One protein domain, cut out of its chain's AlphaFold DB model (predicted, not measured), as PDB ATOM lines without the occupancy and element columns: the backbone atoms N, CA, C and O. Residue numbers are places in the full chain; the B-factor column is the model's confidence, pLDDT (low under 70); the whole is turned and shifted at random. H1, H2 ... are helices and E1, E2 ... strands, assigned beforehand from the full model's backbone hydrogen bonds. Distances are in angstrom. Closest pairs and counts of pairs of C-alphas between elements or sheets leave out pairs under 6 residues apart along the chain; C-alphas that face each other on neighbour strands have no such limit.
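Overview. This is residues 440 to 455 and 464 to 578 of the 1193 residues of an uncharacterized protein of Rhabditophanes sp. KR3021 (UniProt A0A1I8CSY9). Helix H2 runs through the middle of an elongated domain, with a small two-stranded hairpin and a helix at each side of it: hairpin E1 and E2 with the short helix H1 towards one end, hairpin E3 and E4 with the long helix H3 towards the other. The last part of H3, residues 572 to 576, sticks out with residues 577 and 578, and much of the rest is loop. The printed part has 131 residues, with three named helices and four named strands in the order E1, E2, H1, H2, E3, E4, H3; both sheets are antiparallel, of two strands each. The class is mixed, helices and strands, with under half of the residues in named elements. The whole is compact, with a radius of gyration of the C-alphas of 14.6 A, and spans 50 by 30 by 29 A.

Along the chain. Strand E1, residues 472 to 474, begins with C-alpha 472 at (117.625, 67.849, 142.361) and is 6.9 A long; E2, residues 485 to 487, is also 6.9 A. H1 is residues 499 to 506, 10.6 A. H2, residues 517 to 532, measures 22.4 A from C-alpha 517 at (113.025, 72.428, 127.190). E3, residues 548 to 550, is 6.7 A and E4, residues 555 to 557, 6.8 A. H3, residues 560 to 576, is 24.0 A and ends with C-alpha 576 at (88.381, 57.693, 150.704).

Arrangement. E1 and E2 form a hairpin, antiparallel at 150 degrees, with N 473 and O 486 2.8 A apart, within hydrogen-bond range. The closest C-alphas of E1 and H2 are those of Ile 474 and Arg 528, 6.3 A apart. H1 and H2 are close but not clearly touching, Ala 500 and Leu 520 having the closest C-alphas at 7.7 A, and about perpendicular at 78 degrees. H2 and H3 are also close but not clearly touching, the closest C-alphas being those of Leu 529 and Glu 564, 7.5 A; they run the same way at a tilt of 36 degrees, only just steep. E3 and E4 form a hairpin, antiparallel at 157 degrees, with N 557 and O 548 at 2.8 A, within hydrogen-bond range. The closest C-alphas of E4 and H3 are those of Tyr 557 and Leu 563, 5.5 A. H1 and H3 are apart. In H1, H2 and H3 every O i to N i+4 pair is within hydrogen-bond range.

Size, cuts and confidence. The C-alphas farthest apart, those of Glu 505 and Lys 578, are 50.2 A apart. Residues 456 to 463 are not printed, and C-alphas 455 and 464 are 15.2 A apart across this cut. The links E2 to H1 and H2 to E3 are long. The mean pLDDT of the printed part is 85.8; residues 440, 451 to 455, 480, 482 and 578 are under 70.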
ATOM      1  N   SER A 440     105.259  73.985 120.279       67.88
ATOM      2  CA  SER A 440     106.357  73.045 120.057       67.88
ATOM      3  C   SER A 440     105.944  71.623 120.408       67.88
ATOM      4  O   SER A 440     106.330  71.110 121.449       67.88
ATOM      5  N   ALA A 441     105.208  70.981 119.492       70.06
ATOM      6  CA  ALA A 441     104.846  69.566 119.547       70.06
ATOM      7  C   ALA A 441     106.024  68.712 120.045       70.06
ATOM      8  O   ALA A 441     107.101  68.669 119.427       70.06
ATOM      9  N   HIS A 442     105.828  68.073 121.193       78.12
ATOM     10  CA  HIS A 442     106.909  67.573 122.018       78.12
ATOM     11  C   HIS A 442     107.331  66.167 121.597       78.12
ATOM     12  O   HIS A 442     106.950  65.153 122.172       78.12
ATOM     13  N   ARG A 443     108.178  66.091 120.568       73.75
ATOM     14  CA  ARG A 443     108.625  64.808 119.996       73.75
ATOM     15  C   ARG A 443     109.531  63.958 120.912       73.75
ATOM     16  O   ARG A 443     109.941  62.896 120.460       73.75
ATOM     17  N   CYS A 444     109.856  64.403 122.135       81.31
ATOM     18  CA  CYS A 444     110.492  63.574 123.176       81.31
ATOM     19  C   CYS A 444     109.605  63.334 124.415       81.31
ATOM     20  O   CYS A 444     110.105  62.828 125.416       81.31
ATOM     21  N   ALA A 445     108.300  63.640 124.348       84.06
ATOM     22  CA  ALA A 445     107.369  63.489 125.467       84.06
ATOM     23  C   ALA A 445     107.407  62.081 126.083       84.06
ATOM     24  O   ALA A 445     107.144  61.090 125.398       84.06
ATOM     25  N   GLY A 446     107.778  61.983 127.363       81.50
ATOM     26  CA  GLY A 446     107.941  60.706 128.074       81.50
ATOM     27  C   GLY A 446     109.043  59.778 127.530       81.50
ATOM     28  O   GLY A 446     109.150  58.631 127.978       81.50
ATOM     29  N   SER A 447     109.859  60.246 126.577       82.88
ATOM     30  CA  SER A 447     110.960  59.498 125.955       82.88
ATOM     31  C   SER A 447     112.328  59.816 126.571       82.88
ATOM     32  O   SER A 447     113.329  59.233 126.151       82.88
ATOM     33  N   TRP A 448     112.405  60.746 127.528       86.50
ATOM     34  CA  TRP A 448     113.641  61.039 128.251       86.50
ATOM     35  C   TRP A 448     113.958  59.920 129.263       86.50
ATOM     36  O   TRP A 448     113.136  59.675 130.150       86.50
ATOM     37  N   PRO A 449     115.133  59.256 129.203       79.12
ATOM     38  CA  PRO A 449     115.420  58.107 130.069       79.12
ATOM     39  C   PRO A 449     115.357  58.427 131.569       79.12
ATOM     40  O   PRO A 449     114.838  57.632 132.347       79.12
ATOM     41  N   GLY A 450     115.816  59.615 131.976       74.81
ATOM     42  CA  GLY A 450     115.803  60.047 133.378       74.81
ATOM     43  C   GLY A 450     114.424  60.436 133.928       74.81
ATOM     44  O   GLY A 450     114.309  60.674 135.128       74.81
ATOM     45  N   ALA A 451     113.378  60.492 133.090       68.94
ATOM     46  CA  ALA A 451     112.011  60.762 133.545       68.94
ATOM     47  C   ALA A 451     111.371  59.542 134.226       68.94
ATOM     48  O   ALA A 451     110.559  59.697 135.133       68.94
ATOM     49  N   LYS A 452     111.773  58.324 133.838       65.81
ATOM     50  CA  LYS A 452     111.303  57.075 134.451       65.81
ATOM     51  C   LYS A 452     112.256  56.675 135.570       65.81
ATOM     52  O   LYS A 452     113.215  55.938 135.355       65.81
ATOM     53  N   CYS A 453     111.959  57.135 136.784       51.66
ATOM     54  CA  CYS A 453     112.798  57.018 137.985       51.66
ATOM     55  C   CYS A 453     113.151  55.583 138.450       51.66
ATOM     56  O   CYS A 453     113.865  55.436 139.438       51.66
ATOM     57  N   ASN A 454     112.697  54.537 137.749       43.56
ATOM     58  CA  ASN A 454     112.932  53.126 138.078       43.56
ATOM     59  C   ASN A 454     113.584  52.287 136.961       43.56
ATOM     60  O   ASN A 454     113.951  51.138 137.211       43.56
ATOM     61  N   SER A 455     113.769  52.808 135.742       45.16
ATOM     62  CA  SER A 455     114.531  52.073 134.725       45.16
ATOM     63  C   SER A 455     116.026  52.314 134.902       45.16
ATOM     64  O   SER A 455     116.566  53.291 134.386       45.16
ATOM     65  N   ALA A 464     127.763  59.544 130.965       80.00
ATOM     66  CA  ALA A 464     127.084  60.273 132.032       80.00
ATOM     67  C   ALA A 464     125.649  59.759 132.260       80.00
ATOM     68  O   ALA A 464     124.965  59.320 131.330       80.00
ATOM     69  N   LYS A 465     125.162  59.850 133.501       88.50
ATOM     70  CA  LYS A 465     123.790  59.469 133.864       88.50
ATOM     71  C   LYS A 465     122.797  60.494 133.280       88.50
ATOM     72  O   LYS A 465     123.039  61.690 133.402       88.50
ATOM     73  N   PRO A 466     121.645  60.104 132.712       89.31
ATOM     74  CA  PRO A 466     120.610  61.070 132.339       89.31
ATOM     75  C   PRO A 466     120.027  61.776 133.579       89.31
ATOM     76  O   PRO A 466     119.659  61.110 134.552       89.31
ATOM     77  N   LEU A 467     119.895  63.109 133.526       90.94
ATOM     78  CA  LEU A 467     119.286  63.933 134.579       90.94
ATOM     79  C   LEU A 467     117.903  63.396 134.957       90.94
ATOM     80  O   LEU A 467     117.044  63.205 134.091       90.94
ATOM     81  N   SER A 468     117.691  63.194 136.251       91.69
ATOM     82  CA  SER A 468     116.497  62.568 136.815       91.69
ATOM     83  C   SER A 468     115.972  63.335 138.029       91.69
ATOM     84  O   SER A 468     116.656  64.189 138.595       91.69
ATOM     85  N   THR A 469     114.760  62.997 138.468       90.06
ATOM     86  CA  THR A 469     114.086  63.626 139.619       90.06
ATOM     87  C   THR A 469     114.765  63.381 140.975       90.06
ATOM     88  O   THR A 469     114.316  63.926 141.975       90.06
ATOM     89  N   VAL A 470     115.845  62.588 141.028       89.38
ATOM     90  CA  VAL A 470     116.647  62.333 142.243       89.38
ATOM     91  C   VAL A 470     117.993  63.072 142.264       89.38
ATOM     92  O   VAL A 470     118.777  62.886 143.192       89.38
ATOM     93  N   ASP A 471     118.290  63.892 141.252       91.88
ATOM     94  CA  ASP A 471     119.524  64.697 141.194       91.88
ATOM     95  C   ASP A 471     119.312  66.128 141.737       91.88
ATOM     96  O   ASP A 471     120.250  66.786 142.196       91.88
ATOM     97  N   PHE A 472     118.060  66.591 141.757       93.81
ATOM     98  CA  PHE A 472     117.625  67.849 142.361       93.81
ATOM     99  C   PHE A 472     116.408  67.623 143.269       93.81
ATOM    100  O   PHE A 472     115.592  66.745 143.013       93.81
ATOM    101  N   ALA A 473     116.290  68.424 144.324       91.81
ATOM    102  CA  ALA A 473     115.168  68.434 145.257       91.81
ATOM    103  C   ALA A 473     114.252  69.639 144.999       91.81
ATOM    104  O   ALA A 473     114.693  70.673 144.485       91.81
ATOM    105  N   ILE A 474     112.986  69.514 145.399       92.31
ATOM    106  CA  ILE A 474     112.001  70.598 145.376       92.31
ATOM    107  C   ILE A 474     111.997  71.274 146.753       92.31
ATOM    108  O   ILE A 474     111.626  70.659 147.747       92.31
ATOM    109  N   VAL A 475     112.431  72.533 146.820       89.00
ATOM    110  CA  VAL A 475     112.481  73.335 148.061       89.00
ATOM    111  C   VAL A 475     111.116  73.942 148.384       89.00
ATOM    112  O   VAL A 475     110.741  74.065 149.547       89.00
ATOM    113  N   ASP A 476     110.375  74.321 147.343       83.19
ATOM    114  CA  ASP A 476     109.030  74.878 147.429       83.19
ATOM    115  C   ASP A 476     108.176  74.227 146.334       83.19
ATOM    116  O   ASP A 476     108.461  74.350 145.140       83.19
ATOM    117  N   SER A 477     107.149  73.484 146.747       78.81
ATOM    118  CA  SER A 477     106.247  72.766 145.844       78.81
ATOM    119  C   SER A 477     105.169  73.661 145.225       78.81
ATOM    120  O   SER A 477     104.401  73.190 144.384       78.81
ATOM    121  N   THR A 478     105.107  74.951 145.571       78.44
ATOM    122  CA  THR A 478     104.189  75.893 144.927       78.44
ATOM    123  C   THR A 478     104.670  76.267 143.521       78.44
ATOM    124  O   THR A 478     105.823  76.633 143.290       78.44
ATOM    125  N   ILE A 479     103.751  76.217 142.551       72.19
ATOM    126  CA  ILE A 479     104.035  76.450 141.122       72.19
ATOM    127  C   ILE A 479     104.759  77.783 140.855       72.19
ATOM    128  O   ILE A 479     105.603  77.868 139.963       72.19
ATOM    129  N   ASN A 480     104.446  78.817 141.642       69.25
ATOM    130  CA  ASN A 480     104.917  80.188 141.438       69.25
ATOM    131  C   ASN A 480     106.301  80.490 142.058       69.25
ATOM    132  O   ASN A 480     106.797  81.606 141.884       69.25
ATOM    133  N   ALA A 481     106.914  79.566 142.805       70.38
ATOM    134  CA  ALA A 481     108.153  79.834 143.534       70.38
ATOM    135  C   ALA A 481     109.380  79.910 142.603       70.38
ATOM    136  O   ALA A 481     109.782  78.926 141.979       70.38
ATOM    137  N   THR A 482     110.006  81.090 142.536       60.19
ATOM    138  CA  THR A 482     111.107  81.404 141.602       60.19
ATOM    139  C   THR A 482     112.461  80.796 141.972       60.19
ATOM    140  O   THR A 482     113.391  80.908 141.187       60.19
ATOM    141  N   GLU A 483     112.587  80.176 143.143       72.25
ATOM    142  CA  GLU A 483     113.803  79.502 143.632       72.25
ATOM    143  C   GLU A 483     113.426  78.118 144.208       72.25
ATOM    144  O   GLU A 483     113.849  77.723 145.290       72.25
ATOM    145  N   SER A 484     112.542  77.399 143.505       83.50
ATOM    146  CA  SER A 484     111.919  76.148 143.972       83.50
ATOM    147  C   SER A 484     112.800  74.898 143.864       83.50
ATOM    148  O   SER A 484     112.380  73.843 144.337       83.50
ATOM    149  N   LEU A 485     113.997  74.973 143.271       92.12
ATOM    150  CA  LEU A 485     114.846  73.808 142.988       92.12
ATOM    151  C   LEU A 485     116.181  73.894 143.732       92.12
ATOM    152  O   LEU A 485     116.805  74.951 143.762       92.12
ATOM    153  N   GLN A 486     116.676  72.774 144.259       93.44
ATOM    154  CA  GLN A 486     118.015  72.674 144.849       93.44
ATOM    155  C   GLN A 486     118.788  71.497 144.258       93.44
ATOM    156  O   GLN A 486     118.290  70.377 144.225       93.44
ATOM    157  N   CYS A 487     120.030  71.717 143.828       94.44
ATOM    158  CA  CYS A 487     120.917  70.619 143.449       94.44
ATOM    159  C   CYS A 487     121.277  69.807 144.697       94.44
ATOM    160  O   CYS A 487     121.852  70.356 145.640       94.44
ATOM    161  N   ILE A 488     120.986  68.504 144.700       93.50
ATOM    162  CA  ILE A 488     121.255  67.630 145.854       93.50
ATOM    163  C   ILE A 488     122.768  67.487 146.095       93.50
ATOM    164  O   ILE A 488     123.203  67.251 147.220       93.50
ATOM    165  N   TRP A 489     123.581  67.669 145.053       91.94
ATOM    166  CA  TRP A 489     125.005  67.348 145.070       91.94
ATOM    167  C   TRP A 489     125.886  68.501 145.569       91.94
ATOM    168  O   TRP A 489     126.863  68.273 146.277       91.94
ATOM    169  N   CYS A 490     125.548  69.747 145.213       92.94
ATOM    170  CA  CYS A 490     126.278  70.946 145.650       92.94
ATOM    171  C   CYS A 490     125.472  71.865 146.587       92.94
ATOM    172  O   CYS A 490     126.003  72.864 147.071       92.94
ATOM    173  N   GLY A 491     124.194  71.560 146.835       92.00
ATOM    174  CA  GLY A 491     123.301  72.347 147.690       92.00
ATOM    175  C   GLY A 491     122.850  73.689 147.102       92.00
ATOM    176  O   GLY A 491     122.168  74.443 147.797       92.00
ATOM    177  N   MET A 492     123.210  74.019 145.855       91.81
ATOM    178  CA  MET A 492     122.841  75.291 145.227       91.81
ATOM    179  C   MET A 492     121.338  75.342 144.924       91.81
ATOM    180  O   MET A 492     120.818  74.480 144.216       91.81
ATOM    181  N   VAL A 493     120.664  76.371 145.442       91.81
ATOM    182  CA  VAL A 493     119.267  76.697 145.117       91.81
ATOM    183  C   VAL A 493     119.220  77.505 143.813       91.81
ATOM    184  O   VAL A 493     120.106  78.324 143.557       91.81
ATOM    185  N   MET A 494     118.225  77.241 142.968       91.00
ATOM    186  CA  MET A 494     118.092  77.782 141.613       91.00
ATOM    187  C   MET A 494     116.641  77.749 141.113       91.00
ATOM    188  O   MET A 494     115.746  77.194 141.752       91.00
ATOM    189  N   ASP A 495     116.416  78.339 139.941       87.88
ATOM    190  CA  ASP A 495     115.128  78.359 139.254       87.88
ATOM    191  C   ASP A 495     115.054  77.323 138.113       87.88
ATOM    192  O   ASP A 495     116.040  76.697 137.712       87.88
ATOM    193  N   THR A 496     113.860  77.205 137.532       85.00
ATOM    194  CA  THR A 496     113.548  76.369 136.365       85.00
ATOM    195  C   THR A 496     114.449  76.648 135.153       85.00
ATOM    196  O   THR A 496     114.704  75.737 134.366       85.00
ATOM    197  N   SER A 497     114.918  77.891 134.960       83.69
ATOM    198  CA  SER A 497     115.735  78.272 133.797       83.69
ATOM    199  C   SER A 497     117.237  78.032 133.986       83.69
ATOM    200  O   SER A 497     117.918  77.709 133.009       83.69
ATOM    201  N   VAL A 498     117.757  78.120 135.215       88.56
ATOM    202  CA  VAL A 498     119.167  77.832 135.525       88.56
ATOM    203  C   VAL A 498     119.440  76.332 135.671       88.56
ATOM    204  O   VAL A 498     120.564  75.934 135.378       88.56
ATOM    205  N   LEU A 499     118.457  75.485 136.020       89.19
ATOM    206  CA  LEU A 499     118.653  74.036 136.246       89.19
ATOM    207  C   LEU A 499     119.530  73.349 135.181       89.19
ATOM    208  O   LEU A 499     120.529  72.711 135.508       89.19
ATOM    209  N   ALA A 500     119.187  73.515 133.901       88.25
ATOM    210  CA  ALA A 500     119.922  72.894 132.799       88.25
ATOM    211  C   ALA A 500     121.354  73.437 132.641       88.25
ATOM    212  O   ALA A 500     122.273  72.681 132.329       88.25
ATOM    213  N   MET A 501     121.548  74.737 132.874       89.19
ATOM    214  CA  MET A 501     122.859  75.387 132.822       89.19
ATOM    215  C   MET A 501     123.729  74.961 134.011       89.19
ATOM    216  O   MET A 501     124.912  74.705 133.836       89.19
ATOM    217  N   HIS A 502     123.139  74.810 135.198       92.75
ATOM    218  CA  HIS A 502     123.840  74.378 136.401       92.75
ATOM    219  C   HIS A 502     124.436  72.974 136.256       92.75
ATOM    220  O   HIS A 502     125.637  72.810 136.459       92.75
ATOM    221  N   PHE A 503     123.638  71.973 135.869       91.94
ATOM    222  CA  PHE A 503     124.165  70.616 135.682       91.94
ATOM    223  C   PHE A 503     125.204  70.558 134.550       91.94
ATOM    224  O   PHE A 503     126.226  69.900 134.706       91.94
ATOM    225  N   TYR A 504     125.015  71.328 133.472       88.81
ATOM    226  CA  TYR A 504     125.978  71.415 132.368       88.81
ATOM    227  C   TYR A 504     127.299  72.129 132.736       88.81
ATOM    228  O   TYR A 504     128.344  71.791 132.187       88.81
ATOM    229  N   GLU A 505     127.291  73.114 133.640       90.12
ATOM    230  CA  GLU A 505     128.501  73.868 134.025       90.12
ATOM    231  C   GLU A 505     129.204  73.317 135.279       90.12
ATOM    232  O   GLU A 505     130.415  73.490 135.419       90.12
ATOM    233  N   VAL A 506     128.473  72.666 136.193       91.62
ATOM    234  CA  VAL A 506     128.985  72.228 137.509       91.62
ATOM    235  C   VAL A 506     129.099  70.702 137.633       91.62
ATOM    236  O   VAL A 506     129.978  70.229 138.351       91.62
ATOM    237  N   HIS A 507     128.276  69.936 136.908       89.75
ATOM    238  CA  HIS A 507     128.248  68.463 136.940       89.75
ATOM    239  C   HIS A 507     128.348  67.782 135.542       89.75
ATOM    240  O   HIS A 507     127.707  66.750 135.322       89.75
ATOM    241  N   PRO A 508     129.141  68.308 134.572       87.06
ATOM    242  CA  PRO A 508     129.135  67.833 133.180       87.06
ATOM    243  C   PRO A 508     129.657  66.407 132.981       87.06
ATOM    244  O   PRO A 508     129.291  65.756 132.007       87.06
ATOM    245  N   SER A 509     130.537  65.930 133.866       85.75
ATOM    246  CA  SER A 509     131.114  64.581 133.792       85.75
ATOM    247  C   SER A 509     130.119  63.494 134.194       85.75
ATOM    248  O   SER A 509     130.295  62.329 133.850       85.75
ATOM    249  N   ASP A 510     129.099  63.878 134.959       86.38
ATOM    250  CA  ASP A 510     128.293  62.963 135.755       86.38
ATOM    251  C   ASP A 510     126.840  62.899 135.261       86.38
ATOM    252  O   ASP A 510     126.205  61.846 135.366       86.38
ATOM    253  N   VAL A 511     126.318  64.010 134.711       89.06
ATOM    254  CA  VAL A 511     124.911  64.157 134.305       89.06
ATOM    255  C   VAL A 511     124.751  64.671 132.867       89.06
ATOM    256  O   VAL A 511     125.128  65.803 132.565       89.06
ATOM    257  N   GLU A 512     124.082  63.909 131.990       89.25
ATOM    258  CA  GLU A 512     123.551  64.457 130.730       89.25
ATOM    259  C   GLU A 512     122.197  65.144 130.970       89.25
ATOM    260  O   GLU A 512     121.254  64.560 131.504       89.25
ATOM    261  N   VAL A 513     122.083  66.395 130.525       88.44
ATOM    262  CA  VAL A 513     120.883  67.232 130.659       88.44
ATOM    263  C   VAL A 513     120.007  67.131 129.396       88.44
ATOM    264  O   VAL A 513     120.539  67.238 128.286       88.44
ATOM    265  N   PRO A 514     118.665  67.002 129.505       86.38
ATOM    266  CA  PRO A 514     117.790  66.969 128.338       86.38
ATOM    267  C   PRO A 514     117.886  68.259 127.515       86.38
ATOM    268  O   PRO A 514     117.599  69.360 127.982       86.38
ATOM    269  N   ARG A 515     118.237  68.105 126.233       82.00
ATOM    270  CA  ARG A 515     118.438  69.219 125.284       82.00
ATOM    271  C   ARG A 515     117.128  69.879 124.823       82.00
ATOM    272  O   ARG A 515     117.167  70.917 124.165       82.00
ATOM    273  N   CYS A 516     115.974  69.283 125.135       83.44
ATOM    274  CA  CYS A 516     114.656  69.853 124.864       83.44
ATOM    275  C   CYS A 516     114.064  70.459 126.142       83.44
ATOM    276  O   CYS A 516     113.983  69.792 127.171       83.44
ATOM    277  N   HIS A 517     113.602  71.709 126.054       84.00
ATOM    278  CA  HIS A 517     113.025  72.428 127.190       84.00
ATOM    279  C   HIS A 517     111.769  71.749 127.755       84.00
ATOM    280  O   HIS A 517     111.597  71.731 128.967       84.00
ATOM    281  N   LEU A 518     110.931  71.140 126.911       86.88
ATOM    282  CA  LEU A 518     109.735  70.433 127.372       86.88
ATOM    283  C   LEU A 518     110.092  69.126 128.105       86.88
ATOM    284  O   LEU A 518     109.570  68.905 129.187       86.88
ATOM    285  N   CYS A 519     111.072  68.343 127.631       87.50
ATOM    286  CA  CYS A 519     111.613  67.193 128.378       87.50
ATOM    287  C   CYS A 519     112.236  67.615 129.733       87.50
ATOM    288  O   CYS A 519     112.206  66.848 130.694       87.50
ATOM    289  N   LEU A 520     112.769  68.841 129.848       89.56
ATOM    290  CA  LEU A 520     113.212  69.408 131.131       89.56
ATOM    291  C   LEU A 520     112.025  69.807 132.033       89.56
ATOM    292  O   LEU A 520     112.075  69.576 133.238       89.56
ATOM    293  N   LEU A 521     110.953  70.381 131.473       89.38
ATOM    294  CA  LEU A 521     109.738  70.698 132.233       89.38
ATOM    295  C   LEU A 521     109.008  69.430 132.701       89.38
ATOM    296  O   LEU A 521     108.554  69.408 133.839       89.38
ATOM    297  N   GLU A 522     108.968  68.360 131.901       91.06
ATOM    298  CA  GLU A 522     108.446  67.048 132.323       91.06
ATOM    299  C   GLU A 522     109.152  66.536 133.586       91.06
ATOM    300  O   GLU A 522     108.480  66.134 134.535       91.06
ATOM    301  N   LEU A 523     110.488  66.607 133.654       91.50
ATOM    302  CA  LEU A 523     111.235  66.246 134.868       91.50
ATOM    303  C   LEU A 523     110.807  67.079 136.082       91.50
ATOM    304  O   LEU A 523     110.592  66.531 137.161       91.50
ATOM    305  N   ILE A 524     110.692  68.398 135.919       91.44
ATOM    306  CA  ILE A 524     110.420  69.325 137.026       91.44
ATOM    307  C   ILE A 524     108.970  69.194 137.520       91.44
ATOM    308  O   ILE A 524     108.740  69.186 138.728       91.44
ATOM    309  N   VAL A 525     108.005  69.027 136.611       91.62
ATOM    310  CA  VAL A 525     106.588  68.808 136.944       91.62
ATOM    311  C   VAL A 525     106.404  67.463 137.649       91.62
ATOM    312  O   VAL A 525     105.767  67.416 138.700       91.62
ATOM    313  N   ASN A 526     107.016  66.377 137.156       91.31
ATOM    314  CA  ASN A 526     106.961  65.085 137.851       91.31
ATOM    315  C   ASN A 526     107.643  65.146 139.228       91.31
ATOM    316  O   ASN A 526     107.081  64.632 140.192       91.31
ATOM    317  N   ALA A 527     108.791  65.822 139.359       91.38
ATOM    318  CA  ALA A 527     109.443  66.026 140.655       91.38
ATOM    319  C   ALA A 527     108.527  66.782 141.639       91.38
ATOM    320  O   ALA A 527     108.269  66.282 142.736       91.38
ATOM    321  N   ARG A 528     107.957  67.927 141.229       90.69
ATOM    322  CA  ARG A 528     107.036  68.745 142.042       90.69
ATOM    323  C   ARG A 528     105.794  67.968 142.483       90.69
ATOM    324  O   ARG A 528     105.419  68.042 143.652       90.69
ATOM    325  N   LEU A 529     105.180  67.208 141.576       90.19
ATOM    326  CA  LEU A 529     104.023  66.368 141.894       90.19
ATOM    327  C   LEU A 529     104.398  65.208 142.824       90.19
ATOM    328  O   LEU A 529     103.650  64.924 143.757       90.19
ATOM    329  N   SER A 530     105.557  64.575 142.621       88.88
ATOM    330  CA  SER A 530     106.010  63.490 143.496       88.88
ATOM    331  C   SER A 530     106.280  63.980 144.922       88.88
ATOM    332  O   SER A 530     105.819  63.342 145.864       88.88
ATOM    333  N   GLU A 531     106.901  65.150 145.103       89.94
ATOM    334  CA  GLU A 531     107.083  65.767 146.425       89.94
ATOM    335  C   GLU A 531     105.724  66.087 147.076       89.94
ATOM    336  O   GLU A 531     105.464  65.733 148.227       89.94
ATOM    337  N   ARG A 532     104.809  66.700 146.311       89.00
ATOM    338  CA  ARG A 532     103.496  67.143 146.803       89.00
ATOM    339  C   ARG A 532     102.545  65.999 147.176       89.00
ATOM    340  O   ARG A 532     101.714  66.185 148.060       89.00
ATOM    341  N   PHE A 533     102.656  64.843 146.524       89.88
ATOM    342  CA  PHE A 533     101.789  63.677 146.736       89.88
ATOM    343  C   PHE A 533     102.586  62.452 147.228       89.88
ATOM    344  O   PHE A 533     102.396  61.331 146.754       89.88
ATOM    345  N   ASN A 534     103.476  62.668 148.203       86.06
ATOM    346  CA  ASN A 534     104.126  61.628 149.015       86.06
ATOM    347  C   ASN A 534     104.890  60.547 148.220       86.06
ATOM    348  O   ASN A 534     104.784  59.353 148.503       86.06
ATOM    349  N   GLY A 535     105.679  60.964 147.232       81.94
ATOM    350  CA  GLY A 535     106.522  60.091 146.411       81.94
ATOM    351  C   GLY A 535     105.772  59.339 145.310       81.94
ATOM    352  O   GLY A 535     106.344  58.447 144.686       81.94
ATOM    353  N   GLN A 536     104.501  59.665 145.053       85.56
ATOM    354  CA  GLN A 536     103.764  59.067 143.945       85.56
ATOM    355  C   GLN A 536     104.278  59.576 142.592       85.56
ATOM    356  O   GLN A 536     104.224  60.766 142.296       85.56
ATOM    357  N   ASP A 537     104.698  58.648 141.735       86.88
ATOM    358  CA  ASP A 537     104.853  58.904 140.304       86.88
ATOM    359  C   ASP A 537     103.464  58.978 139.633       86.88
ATOM    360  O   ASP A 537     102.537  58.231 139.988       86.88
ATOM    361  N   PHE A 538     103.329  59.894 138.674       89.19
ATOM    362  CA  PHE A 538     102.133  60.151 137.867       89.19
ATOM    363  C   PHE A 538     102.370  59.987 136.359       89.19
ATOM    364  O   PHE A 538     101.397  60.030 135.600       89.19
ATOM    365  N   ASN A 539     103.626  59.780 135.934       89.56
ATOM    366  CA  ASN A 539     104.071  59.750 134.538       89.56
ATOM    367  C   ASN A 539     103.431  60.883 133.719       89.56
ATOM    368  O   ASN A 539     102.736  60.646 132.729       89.56
ATOM    369  N   VAL A 540     103.619  62.126 134.177       92.19
ATOM    370  CA  VAL A 540     103.135  63.303 133.455       92.19
ATOM    371  C   VAL A 540     104.028  63.563 132.250       92.19
ATOM    372  O   VAL A 540     105.241  63.714 132.394       92.19
ATOM    373  N   THR A 541     103.421  63.664 131.073       92.62
ATOM    374  CA  THR A 541     104.079  64.156 129.863       92.62
ATOM    375  C   THR A 541     103.445  65.469 129.417       92.62
ATOM    376  O   THR A 541     102.280  65.750 129.701       92.62
ATOM    377  N   LEU A 542     104.223  66.304 128.741       90.06
ATOM    378  CA  LEU A 542     103.774  67.538 128.112       90.06
ATOM    379  C   LEU A 542     103.805  67.296 126.598       90.06
ATOM    380  O   LEU A 542     104.865  67.474 126.001       90.06
ATOM    381  N   PRO A 543     102.716  66.842 125.945       84.81
ATOM    382  CA  PRO A 543     102.693  66.662 124.489       84.81
ATOM    383  C   PRO A 543     102.954  67.955 123.692       84.81
ATOM    384  O   PRO A 543     103.354  67.875 122.527       84.81
ATOM    385  N   ASP A 544     102.788  69.135 124.297       83.38
ATOM    386  CA  ASP A 544     103.216  70.428 123.750       83.38
ATOM    387  C   ASP A 544     103.481  71.482 124.860       83.38
ATOM    388  O   ASP A 544     103.760  71.129 126.000       83.38
ATOM    389  N   GLU A 545     103.475  72.778 124.522       81.31
ATOM    390  CA  GLU A 545     103.732  73.895 125.454       81.31
ATOM    391  C   GLU A 545     102.541  74.252 126.374       81.31
ATOM    392  O   GLU A 545     102.716  75.055 127.292       81.31
ATOM    393  N   TYR A 546     101.349  73.701 126.130       81.69
ATOM    394  CA  TYR A 546     100.092  74.084 126.790       81.69
ATOM    395  C   TYR A 546      99.355  72.905 127.437       81.69
ATOM    396  O   TYR A 546      98.642  73.095 128.420       81.69
ATOM    397  N   HIS A 547      99.525  71.693 126.914       86.94
ATOM    398  CA  HIS A 547      98.823  70.507 127.391       86.94
ATOM    399  C   HIS A 547      99.707  69.631 128.281       86.94
ATOM    400  O   HIS A 547     100.836  69.290 127.929       86.94
ATOM    401  N   TYR A 548      99.140  69.202 129.405       92.88
ATOM    402  CA  TYR A 548      99.710  68.247 130.351       92.88
ATOM    403  C   TYR A 548      98.880  66.965 130.307       92.88
ATOM    404  O   TYR A 548      97.655  67.027 130.405       92.88
ATOM    405  N   TYR A 549      99.522  65.807 130.199       93.06
ATOM    406  CA  TYR A 549      98.881  64.494 130.182       93.06
ATOM    407  C   TYR A 549      99.378  63.649 131.357       93.06
ATOM    408  O   TYR A 549     100.574  63.402 131.473       93.06
ATOM    409  N   CYS A 550      98.476  63.204 132.232       93.62
ATOM    410  CA  CYS A 550      98.793  62.345 133.372       93.62
ATOM    411  C   CYS A 550      98.522  60.877 133.021       93.62
ATOM    412  O   CYS A 550      97.386  60.412 133.124       93.62
ATOM    413  N   ALA A 551      99.563  60.126 132.650       90.38
ATOM    414  CA  ALA A 551      99.402  58.740 132.205       90.38
ATOM    415  C   ALA A 551      98.882  57.791 133.304       90.38
ATOM    416  O   ALA A 551      98.255  56.785 132.990       90.38
ATOM    417  N   LYS A 552      99.085  58.108 134.594       90.12
ATOM    418  CA  LYS A 552      98.522  57.332 135.721       90.12
ATOM    419  C   LYS A 552      96.989  57.355 135.773       90.12
ATOM    420  O   LYS A 552      96.382  56.435 136.315       90.12
ATOM    421  N   PHE A 553      96.378  58.428 135.279       90.69
ATOM    422  CA  PHE A 553      94.951  58.713 135.445       90.69
ATOM    423  C   PHE A 553      94.205  58.933 134.123       90.69
ATOM    424  O   PHE A 553      93.031  59.303 134.178       90.69
ATOM    425  N   ASP A 554      94.889  58.738 132.989       90.81
ATOM    426  CA  ASP A 554      94.440  59.018 131.617       90.81
ATOM    427  C   ASP A 554      93.645  60.331 131.506       90.81
ATOM    428  O   ASP A 554      92.483  60.374 131.106       90.81
ATOM    429  N   THR A 555      94.254  61.432 131.962       91.62
ATOM    430  CA  THR A 555      93.636  62.765 131.915       91.62
ATOM    431  C   THR A 555      94.557  63.829 131.344       91.62
ATOM    432  O   THR A 555      95.777  63.805 131.525       91.62
ATOM    433  N   LYS A 556      93.940  64.790 130.649       92.69
ATOM    434  CA  LYS A 556      94.584  65.932 129.994       92.69
ATOM    435  C   LYS A 556      94.161  67.223 130.691       92.69
ATOM    436  O   LYS A 556      93.006  67.355 131.080       92.69
ATOM    437  N   TYR A 557      95.082  68.171 130.826       93.06
ATOM    438  CA  TYR A 557      94.858  69.454 131.493       93.06
ATOM    439  C   TYR A 557      95.578  70.581 130.743       93.06
ATOM    440  O   TYR A 557      96.670  70.373 130.218       93.06
ATOM    441  N   VAL A 558      95.000  71.786 130.731       88.19
ATOM    442  CA  VAL A 558      95.552  72.972 130.030       88.19
ATOM    443  C   VAL A 558      96.469  73.820 130.934       88.19
ATOM    444  O   VAL A 558      97.158  74.729 130.483       88.19
ATOM    445  N   THR A 559      96.506  73.547 132.243       87.75
ATOM    446  CA  THR A 559      97.425  74.220 133.174       87.75
ATOM    447  C   THR A 559      97.947  73.264 134.240       87.75
ATOM    448  O   THR A 559      97.235  72.359 134.678       87.75
ATOM    449  N   GLU A 560      99.158  73.523 134.735       88.31
ATOM    450  CA  GLU A 560      99.742  72.780 135.860       88.31
ATOM    451  C   GLU A 560      98.861  72.864 137.125       88.31
ATOM    452  O   GLU A 560      98.726  71.890 137.857       88.31
ATOM    453  N   LYS A 561      98.156  73.986 137.343       89.94
ATOM    454  CA  LYS A 561      97.182  74.127 138.442       89.94
ATOM    455  C   LYS A 561      95.958  73.222 138.269       89.94
ATOM    456  O   LYS A 561      95.484  72.659 139.252       89.94
ATOM    457  N   ALA A 562      95.439  73.073 137.050       90.69
ATOM    458  CA  ALA A 562      94.339  72.148 136.775       90.69
ATOM    459  C   ALA A 562      94.787  70.688 136.964       90.69
ATOM    460  O   ALA A 562      94.095  69.930 137.642       90.69
ATOM    461  N   LEU A 563      95.984  70.341 136.479       93.44
ATOM    462  CA  LEU A 563      96.644  69.051 136.708       93.44
ATOM    463  C   LEU A 563      96.781  68.733 138.208       93.44
ATOM    464  O   LEU A 563      96.370  67.661 138.643       93.44
ATOM    465  N   GLU A 564      97.290  69.668 139.018       91.38
ATOM    466  CA  GLU A 564      97.391  69.501 140.474       91.38
ATOM    467  C   GLU A 564      96.026  69.288 141.149       91.38
ATOM    468  O   GLU A 564      95.912  68.429 142.028       91.38
ATOM    469  N   ARG A 565      94.989  70.049 140.760       92.56
ATOM    470  CA  ARG A 565      93.625  69.886 141.304       92.56
ATOM    471  C   ARG A 565      93.031  68.530 140.920       92.56
ATOM    472  O   ARG A 565      92.505  67.840 141.791       92.56
ATOM    473  N   GLY A 566      93.154  68.129 139.655       91.94
ATOM    474  CA  GLY A 566      92.655  66.850 139.150       91.94
ATOM    475  C   GLY A 566      93.360  65.646 139.780       91.94
ATOM    476  O   GLY A 566      92.696  64.694 140.194       91.94
ATOM    477  N   ILE A 567      94.685  65.718 139.949       92.56
ATOM    478  CA  ILE A 567      95.456  64.718 140.699       92.56
ATOM    479  C   ILE A 567      94.996  64.670 142.160       92.56
ATOM    480  O   ILE A 567      94.691  63.585 142.650       92.56
ATOM    481  N   ALA A 568      94.869  65.812 142.847       91.56
ATOM    482  CA  ALA A 568      94.409  65.844 144.237       91.56
ATOM    483  C   ALA A 568      92.998  65.246 144.404       91.56
ATOM    484  O   ALA A 568      92.755  64.500 145.352       91.56
ATOM    485  N   ALA A 569      92.084  65.523 143.469       91.44
ATOM    486  CA  ALA A 569      90.742  64.949 143.459       91.44
ATOM    487  C   ALA A 569      90.764  63.424 143.249       91.44
ATOM    488  O   ALA A 569      90.128  62.695 144.015       91.44
ATOM    489  N   LYS A 570      91.530  62.919 142.267       90.31
ATOM    490  CA  LYS A 570      91.644  61.473 141.996       90.31
ATOM    491  C   LYS A 570      92.371  60.717 143.118       90.31
ATOM    492  O   LYS A 570      91.908  59.649 143.510       90.31
ATOM    493  N   VAL A 571      93.433  61.280 143.707       90.00
ATOM    494  CA  VAL A 571      94.114  60.705 144.887       90.00
ATOM    495  C   VAL A 571      93.155  60.632 146.079       90.00
ATOM    496  O   VAL A 571      92.969  59.553 146.637       90.00
ATOM    497  N   LYS A 572      92.445  61.722 146.403       89.38
ATOM    498  CA  LYS A 572      91.450  61.741 147.490       89.38
ATOM    499  C   LYS A 572      90.297  60.751 147.259       89.38
ATOM    500  O   LYS A 572      89.808  60.155 148.220       89.38
ATOM    501  N   ARG A 573      89.863  60.541 146.007       85.19
ATOM    502  CA  ARG A 573      88.855  59.524 145.640       85.19
ATOM    503  C   ARG A 573      89.356  58.111 145.976       85.19
ATOM    504  O   ARG A 573      88.644  57.354 146.628       85.19
ATOM    505  N   ILE A 574      90.607  57.796 145.625       86.62
ATOM    506  CA  ILE A 574      91.254  56.508 145.938       86.62
ATOM    507  C   ILE A 574      91.426  56.316 147.457       86.62
ATOM    508  O   ILE A 574      91.122  55.245 147.975       86.62
ATOM    509  N   GLU A 575      91.860  57.347 148.186       86.19
ATOM    510  CA  GLU A 575      92.069  57.287 149.642       86.19
ATOM    511  C   GLU A 575      90.770  57.130 150.445       86.19
ATOM    512  O   GLU A 575      90.765  56.488 151.496       86.19
ATOM    513  N   THR A 576      89.665  57.719 149.978       86.00
ATOM    514  CA  THR A 576      88.381  57.693 150.704       86.00
ATOM    515  C   THR A 576      87.535  56.453 150.428       86.00
ATOM    516  O   THR A 576      86.567  56.223 151.154       86.00
ATOM    517  N   GLY A 577      87.889  55.639 149.426       73.88
ATOM    518  CA  GLY A 577      87.286  54.321 149.182       73.88
ATOM    519  C   GLY A 577      85.790  54.333 148.847       73.88
ATOM    520  O   GLY A 577      85.152  53.283 148.877       73.88
ATOM    521  N   LYS A 578      85.223  55.507 148.547       67.38
ATOM    522  CA  LYS A 578      83.878  55.657 147.993       67.38
ATOM    523  C   LYS A 578      83.978  55.930 146.502       67.38
ATOM    524  O   LYS A 578      84.609  56.906 146.097       67.38
TER     525      LYS A 578